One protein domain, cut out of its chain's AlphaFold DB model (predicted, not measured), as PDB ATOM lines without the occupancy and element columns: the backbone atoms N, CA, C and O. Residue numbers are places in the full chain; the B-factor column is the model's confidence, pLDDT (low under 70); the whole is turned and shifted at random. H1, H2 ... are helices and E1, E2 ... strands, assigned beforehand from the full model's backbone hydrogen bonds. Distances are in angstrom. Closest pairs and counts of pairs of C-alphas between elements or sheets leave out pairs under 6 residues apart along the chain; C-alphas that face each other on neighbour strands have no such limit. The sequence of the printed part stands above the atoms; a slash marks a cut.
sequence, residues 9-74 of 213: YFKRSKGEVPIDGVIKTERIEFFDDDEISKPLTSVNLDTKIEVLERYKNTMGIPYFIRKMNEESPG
ATOM      1  N   TYR A   9      17.934 -54.274 -23.958       89.94
ATOM      2  CA  TYR A   9      18.609 -54.024 -22.687       89.94
ATOM      3  C   TYR A   9      17.779 -54.566 -21.528       89.94
ATOM      4  O   TYR A   9      16.551 -54.648 -21.601       89.94
ATOM      5  N   PHE A  10      18.442 -54.910 -20.425       89.19
ATOM      6  CA  PHE A  10      17.755 -55.410 -19.242       89.19
ATOM      7  C   PHE A  10      17.311 -54.268 -18.327       89.19
ATOM      8  O   PHE A  10      18.119 -53.485 -17.824       89.19
ATOM      9  N   LYS A  11      16.013 -54.215 -18.032       89.00
ATOM     10  CA  LYS A  11      15.433 -53.305 -17.045       89.00
ATOM     11  C   LYS A  11      14.866 -54.114 -15.886       89.00
ATOM     12  O   LYS A  11      13.902 -54.846 -16.069       89.00
ATOM     13  N   ARG A  12      15.381 -53.915 -14.662       84.94
ATOM     14  CA  ARG A  12      14.959 -54.668 -13.453       84.94
ATOM     15  C   ARG A  12      13.439 -54.777 -13.274       84.94
ATOM     16  O   ARG A  12      12.956 -55.797 -12.810       84.94
ATOM     17  N   SER A  13      12.690 -53.739 -13.643       90.06
ATOM     18  CA  SER A  13      11.230 -53.696 -13.504       90.06
ATOM     19  C   SER A  13      10.449 -54.379 -14.635       90.06
ATOM     20  O   SER A  13       9.243 -54.539 -14.505       90.06
ATOM     21  N   LYS A  14      11.077 -54.659 -15.784       86.88
ATOM     22  CA  LYS A  14      10.397 -55.107 -17.016       86.88
ATOM     23  C   LYS A  14      11.062 -56.305 -17.710       86.88
ATOM     24  O   LYS A  14      10.494 -56.804 -18.671       86.88
ATOM     25  N   GLY A  15      12.215 -56.771 -17.234       90.56
ATOM     26  CA  GLY A  15      13.006 -57.787 -17.927       90.56
ATOM     27  C   GLY A  15      13.736 -57.207 -19.141       90.56
ATOM     28  O   GLY A  15      14.125 -56.037 -19.127       90.56
ATOM     29  N   GLU A  16      13.941 -58.022 -20.175       91.00
ATOM     30  CA  GLU A  16      14.501 -57.572 -21.454       91.00
ATOM     31  C   GLU A  16      13.532 -56.633 -22.179       91.00
ATOM     32  O   GLU A  16      12.349 -56.929 -22.349       91.00
ATOM     33  N   VAL A  17      14.043 -55.482 -22.607       91.69
ATOM     34  CA  VAL A  17      13.295 -54.464 -23.340       91.69
ATOM     35  C   VAL A  17      13.973 -54.261 -24.696       91.69
ATOM     36  O   VAL A  17      15.151 -53.889 -24.716       91.69
ATOM     37  N   PRO A  18      13.277 -54.492 -25.824       90.25
ATOM     38  CA  PRO A  18      13.849 -54.267 -27.146       90.25
ATOM     39  C   PRO A  18      14.155 -52.782 -27.362       90.25
ATOM     40  O   PRO A  18      13.469 -51.904 -26.829       90.25
ATOM     41  N   ILE A  19      15.194 -52.507 -28.146       88.88
ATOM     42  CA  ILE A  19      15.531 -51.151 -28.567       88.88
ATOM     43  C   ILE A  19      15.017 -50.937 -29.988       88.88
ATOM     44  O   ILE A  19      15.576 -51.460 -30.950       88.88
ATOM     45  N   ASP A  20      13.992 -50.100 -30.111       87.50
ATOM     46  CA  ASP A  20      13.457 -49.653 -31.392       87.50
ATOM     47  C   ASP A  20      13.993 -48.260 -31.739       87.50
ATOM     48  O   ASP A  20      13.976 -47.344 -30.914       87.50
ATOM     49  N   GLY A  21      14.456 -48.068 -32.976       89.81
ATOM     50  CA  GLY A  21      14.933 -46.758 -33.408       89.81
ATOM     51  C   GLY A  21      15.751 -46.754 -34.693       89.81
ATOM     52  O   GLY A  21      15.795 -47.725 -35.457       89.81
ATOM     53  N   VAL A  22      16.405 -45.617 -34.930       91.06
ATOM     54  CA  VAL A  22      17.319 -45.411 -36.055       91.06
ATOM     55  C   VAL A  22      18.648 -44.845 -35.573       91.06
ATOM     56  O   VAL A  22      18.682 -43.890 -34.804       91.06
ATOM     57  N   ILE A  23      19.741 -45.403 -36.082       91.25
ATOM     58  CA  ILE A  23      21.082 -44.837 -35.956       91.25
ATOM     59  C   ILE A  23      21.238 -43.793 -37.062       91.25
ATOM     60  O   ILE A  23      21.136 -44.125 -38.253       91.25
ATOM     61  N   LYS A  24      21.438 -42.535 -36.664       90.81
ATOM     62  CA  LYS A  24      21.679 -41.405 -37.568       90.81
ATOM     63  C   LYS A  24      23.180 -41.258 -37.775       90.81
ATOM     64  O   LYS A  24      23.917 -41.096 -36.814       90.81
ATOM     65  N   THR A  25      23.631 -41.343 -39.021       89.94
ATOM     66  CA  THR A  25      25.056 -41.210 -39.384       89.94
ATOM     67  C   THR A  25      25.375 -39.827 -39.946       89.94
ATOM     68  O   THR A  25      26.529 -39.489 -40.182       89.94
ATOM     69  N   GLU A  26      24.336 -39.025 -40.157       86.38
ATOM     70  CA  GLU A  26      24.344 -37.625 -40.572       86.38
ATOM     71  C   GLU A  26      24.253 -36.640 -39.396       86.38
ATOM     72  O   GLU A  26      23.979 -35.460 -39.609       86.38
ATOM     73  N   ARG A  27      24.412 -37.137 -38.164       87.00
ATOM     74  CA  ARG A  27      24.411 -36.356 -36.925       87.00
ATOM     75  C   ARG A  27      25.268 -37.084 -35.891       87.00
ATOM     76  O   ARG A  27      24.846 -38.118 -35.384       87.00
ATOM     77  N   ILE A  28      26.464 -36.567 -35.625       89.69
ATOM     78  CA  ILE A  28      27.391 -37.110 -34.622       89.69
ATOM     79  C   ILE A  28      27.507 -36.073 -33.513       89.69
ATOM     80  O   ILE A  28      27.858 -34.926 -33.776       89.69
ATOM     81  N   GLU A  29      27.168 -36.462 -32.295       88.75
ATOM     82  CA  GLU A  29      27.165 -35.566 -31.142       88.75
ATOM     83  C   GLU A  29      28.287 -35.943 -30.186       88.75
ATOM     84  O   GLU A  29      28.668 -37.111 -30.089       88.75
ATOM     85  N   PHE A  30      28.817 -34.926 -29.519       86.25
ATOM     86  CA  PHE A  30      29.773 -35.070 -28.435       86.25
ATOM     87  C   PHE A  30      29.007 -34.846 -27.142       86.25
ATOM     88  O   PHE A  30      28.200 -33.920 -27.069       86.25
ATOM     89  N   PHE A  31      29.247 -35.718 -26.176       89.00
ATOM     90  CA  PHE A  31      28.590 -35.710 -24.882       89.00
ATOM     91  C   PHE A  31      29.661 -35.678 -23.804       89.00
ATOM     92  O   PHE A  31      30.702 -36.325 -23.966       89.00
ATOM     93  N   ASP A  32      29.387 -34.962 -22.724       88.31
ATOM     94  CA  ASP A  32      30.177 -35.050 -21.503       88.31
ATOM     95  C   ASP A  32      29.855 -36.358 -20.752       88.31
ATOM     96  O   ASP A  32      28.803 -36.980 -20.941       88.31
ATOM     97  N   ASP A  33      30.773 -36.810 -19.895       85.25
ATOM     98  CA  ASP A  33      30.657 -38.105 -19.204       85.25
ATOM     99  C   ASP A  33      29.385 -38.224 -18.342       85.25
ATOM    100  O   ASP A  33      28.863 -39.326 -18.151       85.25
ATOM    101  N   ASP A  34      28.865 -37.112 -17.814       91.25
ATOM    102  CA  ASP A  34      27.643 -37.066 -17.005       91.25
ATOM    103  C   ASP A  34      26.350 -37.106 -17.837       91.25
ATOM    104  O   ASP A  34      25.283 -37.431 -17.305       91.25
ATOM    105  N   GLU A  35      26.441 -36.867 -19.146       89.94
ATOM    106  CA  GLU A  35      25.336 -37.013 -20.099       89.94
ATOM    107  C   GLU A  35      25.175 -38.466 -20.588       89.94
ATOM    108  O   GLU A  35      24.135 -38.836 -21.147       89.94
ATOM    109  N   ILE A  36      26.180 -39.318 -20.359       87.69
ATOM    110  CA  ILE A  36      26.218 -40.699 -20.844       87.69
ATOM    111  C   ILE A  36      25.771 -41.668 -19.743       87.69
ATOM    112  O   ILE A  36      26.374 -41.813 -18.680       87.69
ATOM    113  N   SER A  37      24.705 -42.423 -20.015       85.50
ATOM    114  CA  SER A  37      24.307 -43.525 -19.136       85.50
ATOM    115  C   SER A  37      25.339 -44.656 -19.156       85.50
ATOM    116  O   SER A  37      25.973 -44.907 -20.178       85.50
ATOM    117  N   LYS A  38      25.406 -45.451 -18.081       84.62
ATOM    118  CA  LYS A  38      26.172 -46.711 -18.089       84.62
ATOM    119  C   LYS A  38      25.786 -47.598 -19.288       84.62
ATOM    120  O   LYS A  38      24.611 -47.590 -19.665       84.62
ATOM    121  N   PRO A  39      26.719 -48.402 -19.841       85.88
ATOM    122  CA  PRO A  39      26.435 -49.276 -20.976       85.88
ATOM    123  C   PRO A  39      25.184 -50.135 -20.752       85.88
ATOM    124  O   PRO A  39      25.076 -50.837 -19.746       85.88
ATOM    125  N   LEU A  40      24.232 -50.055 -21.687       86.06
ATOM    126  CA  LEU A  40      22.948 -50.767 -21.614       86.06
ATOM    127  C   LEU A  40      22.939 -52.056 -22.442       86.06
ATOM    128  O   LEU A  40      22.291 -53.029 -22.065       86.06
ATOM    129  N   THR A  41      23.629 -52.038 -23.581       87.75
ATOM    130  CA  THR A  41      23.772 -53.153 -24.522       87.75
ATOM    131  C   THR A  41      24.986 -52.904 -25.415       87.75
ATOM    132  O   THR A  41      25.520 -51.794 -25.447       87.75
ATOM    133  N   SER A  42      25.391 -53.915 -26.180       85.44
ATOM    134  CA  SER A  42      26.327 -53.789 -27.295       85.44
ATOM    135  C   SER A  42      25.619 -54.016 -28.633       85.44
ATOM    136  O   SER A  42      24.518 -54.568 -28.698       85.44
ATOM    137  N   VAL A  43      26.256 -53.564 -29.713       89.12
ATOM    138  CA  VAL A  43      25.892 -53.913 -31.091       89.12
ATOM    139  C   VAL A  43      27.004 -54.762 -31.694       89.12
ATOM    140  O   VAL A  43      28.176 -54.584 -31.360       89.12
ATOM    141  N   ASN A  44      26.638 -55.691 -32.574       90.31
ATOM    142  CA  ASN A  44      27.599 -56.597 -33.195       90.31
ATOM    143  C   ASN A  44      28.481 -55.889 -34.245       90.31
ATOM    144  O   ASN A  44      28.154 -54.804 -34.737       90.31
ATOM    145  N   LEU A  45      29.587 -56.542 -34.613       92.00
ATOM    146  CA  LEU A  45      30.555 -56.035 -35.584       92.00
ATOM    147  C   LEU A  45      29.920 -55.666 -36.936       92.00
ATOM    148  O   LEU A  45      30.241 -54.618 -37.489       92.00
ATOM    149  N   ASP A  46      28.992 -56.482 -37.445       92.81
ATOM    150  CA  ASP A  46      28.321 -56.224 -38.728       92.81
ATOM    151  C   ASP A  46      27.528 -54.911 -38.704       92.81
ATOM    152  O   ASP A  46      27.593 -54.120 -39.647       92.81
ATOM    153  N   THR A  47      26.851 -54.622 -37.590       93.75
ATOM    154  CA  THR A  47      26.140 -53.351 -37.397       93.75
ATOM    155  C   THR A  47      27.117 -52.182 -37.357       93.75
ATOM    156  O   THR A  47      26.867 -51.160 -37.995       93.75
ATOM    157  N   LYS A  48      28.250 -52.320 -36.652       94.88
ATOM    158  CA  LYS A  48      29.288 -51.277 -36.610       94.88
ATOM    159  C   LYS A  48      29.851 -50.992 -38.010       94.88
ATOM    160  O   LYS A  48      30.014 -49.828 -38.381       94.88
ATOM    161  N   ILE A  49      30.091 -52.037 -38.809       96.00
ATOM    162  CA  ILE A  49      30.532 -51.912 -40.206       96.00
ATOM    163  C   ILE A  49      29.481 -51.166 -41.038       96.00
ATOM    164  O   ILE A  49      29.842 -50.211 -41.729       96.00
ATOM    165  N   GLU A  50      28.195 -51.524 -40.938       95.12
ATOM    166  CA  GLU A  50      27.137 -50.821 -41.679       95.12
ATOM    167  C   GLU A  50      27.066 -49.334 -41.282       95.12
ATOM    168  O   GLU A  50      26.976 -48.473 -42.161       95.12
ATOM    169  N   VAL A  51      27.173 -49.001 -39.990       95.94
ATOM    170  CA  VAL A  51      27.202 -47.603 -39.512       95.94
ATOM    171  C   VAL A  51      28.329 -46.816 -40.189       95.94
ATOM    172  O   VAL A  51      28.098 -45.721 -40.711       95.94
ATOM    173  N   LEU A  52      29.539 -47.377 -40.234       96.62
ATOM    174  CA  LEU A  52      30.688 -46.729 -40.862       96.62
ATOM    175  C   LEU A  52      30.508 -46.561 -42.379       96.62
ATOM    176  O   LEU A  52      30.839 -45.507 -42.927       96.62
ATOM    177  N   GLU A  53      29.976 -47.567 -43.073       95.62
ATOM    178  CA  GLU A  53      29.701 -47.489 -44.513       95.62
ATOM    179  C   GLU A  53      28.632 -46.445 -44.838       95.62
ATOM    180  O   GLU A  53      28.794 -45.653 -45.770       95.62
ATOM    181  N   ARG A  54      27.558 -46.389 -44.042       95.31
ATOM    182  CA  ARG A  54      26.511 -45.369 -44.160       95.31
ATOM    183  C   ARG A  54      27.088 -43.974 -43.987       95.31
ATOM    184  O   ARG A  54      26.851 -43.130 -44.847       95.31
ATOM    185  N   TYR A  55      27.901 -43.758 -42.956       95.50
ATOM    186  CA  TYR A  55      28.610 -42.497 -42.760       95.50
ATOM    187  C   TYR A  55      29.475 -42.124 -43.974       95.50
ATOM    188  O   TYR A  55      29.343 -41.017 -44.498       95.50
ATOM    189  N   LYS A  56      30.315 -43.042 -44.479       94.88
ATOM    190  CA  LYS A  56      31.171 -42.792 -45.656       94.88
ATOM    191  C   LYS A  56      30.351 -42.409 -46.892       94.88
ATOM    192  O   LYS A  56      30.720 -41.469 -47.590       94.88
ATOM    193  N   ASN A  57      29.221 -43.079 -47.122       94.56
ATOM    194  CA  ASN A  57      28.305 -42.757 -48.219       94.56
ATOM    195  C   ASN A  57      27.657 -41.375 -48.041       94.56
ATOM    196  O   ASN A  57      27.625 -40.587 -48.985       94.56
ATOM    197  N   THR A  58      27.188 -41.045 -46.833       93.12
ATOM    198  CA  THR A  58      26.638 -39.718 -46.514       93.12
ATOM    199  C   THR A  58      27.679 -38.621 -46.738       93.12
ATOM    200  O   THR A  58      27.369 -37.582 -47.320       93.12
ATOM    201  N   MET A  59      28.935 -38.867 -46.361       93.81
ATOM    202  CA  MET A  59      30.052 -37.943 -46.576       93.81
ATOM    203  C   MET A  59      30.512 -37.854 -48.036       93.81
ATOM    204  O   MET A  59      31.373 -37.037 -48.342       93.81
ATOM    205  N   GLY A  60      29.932 -38.631 -48.954       92.69
ATOM    206  CA  GLY A  60      30.087 -38.431 -50.397       92.69
ATOM    207  C   GLY A  60      29.211 -37.303 -50.962       92.69
ATOM    208  O   GLY A  60      29.366 -36.932 -52.122       92.69
ATOM    209  N   ILE A  61      28.289 -36.748 -50.167       94.12
ATOM    210  CA  ILE A  61      27.307 -35.751 -50.608       94.12
ATOM    211  C   ILE A  61      27.697 -34.359 -50.068       94.12
ATOM    212  O   ILE A  61      27.718 -34.169 -48.848       94.12
ATOM    213  N   PRO A  62      27.928 -33.343 -50.930       94.31
ATOM    214  CA  PRO A  62      28.412 -32.019 -50.512       94.31
ATOM    215  C   PRO A  62      27.568 -31.321 -49.439       94.31
ATOM    216  O   PRO A  62      28.115 -30.708 -48.523       94.31
ATOM    217  N   TYR A  63      26.240 -31.443 -49.524       93.81
ATOM    218  CA  TYR A  63      25.323 -30.873 -48.533       93.81
ATOM    219  C   TYR A  63      25.599 -31.408 -47.120       93.81
ATOM    220  O   TYR A  63      25.726 -30.623 -46.180       93.81
ATOM    221  N   PHE A  64      25.741 -32.730 -46.978       93.31
ATOM    222  CA  PHE A  64      25.976 -33.362 -45.682       93.31
ATOM    223  C   PHE A  64      27.384 -33.098 -45.155       93.31
ATOM    224  O   PHE A  64      27.535 -32.934 -43.952       93.31
ATOM    225  N   ILE A  65      28.394 -32.988 -46.028       93.00
ATOM    226  CA  ILE A  65      29.740 -32.569 -45.606       93.00
ATOM    227  C   ILE A  65      29.684 -31.188 -44.947       93.00
ATOM    228  O   ILE A  65      30.202 -31.019 -43.846       93.00
ATOM    229  N   ARG A  66      29.066 -30.199 -45.612       92.75
ATOM    230  CA  ARG A  66      28.967 -28.836 -45.068       92.75
ATOM    231  C   ARG A  66      28.236 -28.841 -43.728       92.75
ATOM    232  O   ARG A  66      28.776 -28.337 -42.752       92.75
ATOM    233  N   LYS A  67      27.069 -29.487 -43.686       92.88
ATOM    234  CA  LYS A  67      26.252 -29.604 -42.478       92.88
ATOM    235  C   LYS A  67      27.020 -30.238 -41.313       92.88
ATOM    236  O   LYS A  67      27.018 -29.690 -40.224       92.88
ATOM    237  N   MET A  68      27.712 -31.355 -41.540       92.19
ATOM    238  CA  MET A  68      28.478 -32.038 -40.490       92.19
ATOM    239  C   MET A  68      29.679 -31.228 -40.002       92.19
ATOM    240  O   MET A  68      29.974 -31.251 -38.815       92.19
ATOM    241  N   ASN A  69      30.369 -30.499 -40.884       92.38
ATOM    242  CA  ASN A  69      31.467 -29.632 -40.452       92.38
ATOM    243  C   ASN A  69      30.970 -28.468 -39.573       92.38
ATOM    244  O   ASN A  69      31.720 -28.008 -38.717       92.38
ATOM    245  N   GLU A  70      29.744 -27.984 -39.804       92.56
ATOM    246  CA  GLU A  70      29.115 -26.903 -39.030       92.56
ATOM    247  C   GLU A  70      28.517 -27.412 -37.706       92.56
ATOM    248  O   GLU A  70      28.765 -26.825 -36.657       92.56
ATOM    249  N   GLU A  71      27.746 -28.501 -37.745       91.19
ATOM    250  CA  GLU A  71      26.973 -29.009 -36.597       91.19
ATOM    251  C   GLU A  71      27.748 -30.012 -35.724       91.19
ATOM    252  O   GLU A  71      27.433 -30.174 -34.548       91.19
ATOM    253  N   SER A  72      28.759 -30.683 -36.280       90.88
ATOM    254  CA  SER A  72      29.506 -31.771 -35.633       90.88
ATOM    255  C   SER A  72      31.018 -31.645 -35.900       90.88
ATOM    256  O   SER A  72      31.625 -32.549 -36.495       90.88
ATOM    257  N   PRO A  73      31.670 -30.531 -35.514       89.38
ATOM    258  CA  PRO A  73      33.103 -30.354 -35.739       89.38
ATOM    259  C   PRO A  73      33.890 -31.508 -35.099       89.38
ATOM    260  O   PRO A  73      33.629 -31.897 -33.971       89.38
ATOM    261  N   GLY A  74      34.835 -32.099 -35.837       91.06
ATOM    262  CA  GLY A  74      35.593 -33.271 -35.370       91.06
ATOM    263  C   GLY A  74      34.986 -34.633 -35.736       91.06
ATOM    264  O   GLY A  74      35.629 -35.661 -35.530       91.06
TER     265      GLY A  74
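What this domain is: This is residues 9 to 74 of the 213 residues of an uncharacterized protein of Paenibacillus larvae subsp. larvae (UniProt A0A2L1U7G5). A loose, open frame of chain has a small two-strand hairpin, E1 and E2, at one end and an L of two helices, H1 and H2, at the other, joined by a long loop, residues 19 to 44, that sweeps out and folds back. Residues 31 to 38 of this loop stick out from the rest. The printed part has 66 residues, with two named strands followed by two named helices; the sheet has the order E1 - E2 and is antiparallel. The class is mixed, helices and strands, with under half of the residues in named elements. The whole is loose and elongated, with a radius of gyration of the C-alphas of 15.2 A and spans of 46 by 28 by 17 A.

How they stand to each other: E1, residues 9 to 11, and E2, residues 15 to 18, form a hairpin of antiparallel neighbours, with 140 degrees between their directions. The C-alphas of Phe 10 and Glu 16 face each other at 4.5 A. N 9 and O 17 are within hydrogen-bond range at 2.9 A, and N 11 and O 15 at 2.8 A. H1, residues 45 to 58, is apart from E1. H2, residues 62 to 71, is apart from E1 and E2. H1 and H2 are close but not clearly touching; their closest C-alphas, of Thr 58 and Phe 64, are 6.4 A apart. Their lines are only just about perpendicular, at 72 degrees. In H1 and H2 every O i to N i+4 pair is within hydrogen-bond range.

Where its parts are: E1 begins at C-alpha 9, (18.609, -54.024, -22.687). H1 is 20.0 A long from C-alpha 45, (30.555, -56.035, -35.584), to C-alpha 58. H2 is 14.3 A long and ends at C-alpha 71, (26.973, -29.009, -36.597).

The domain as a whole: The C-alphas farthest apart, of Ser 13 and Pro 62, are 46.2 A apart. The link from E2 to H1 is long, with 26 residues. The printed part has no cut, and no printed residue is under 70 in pLDDT.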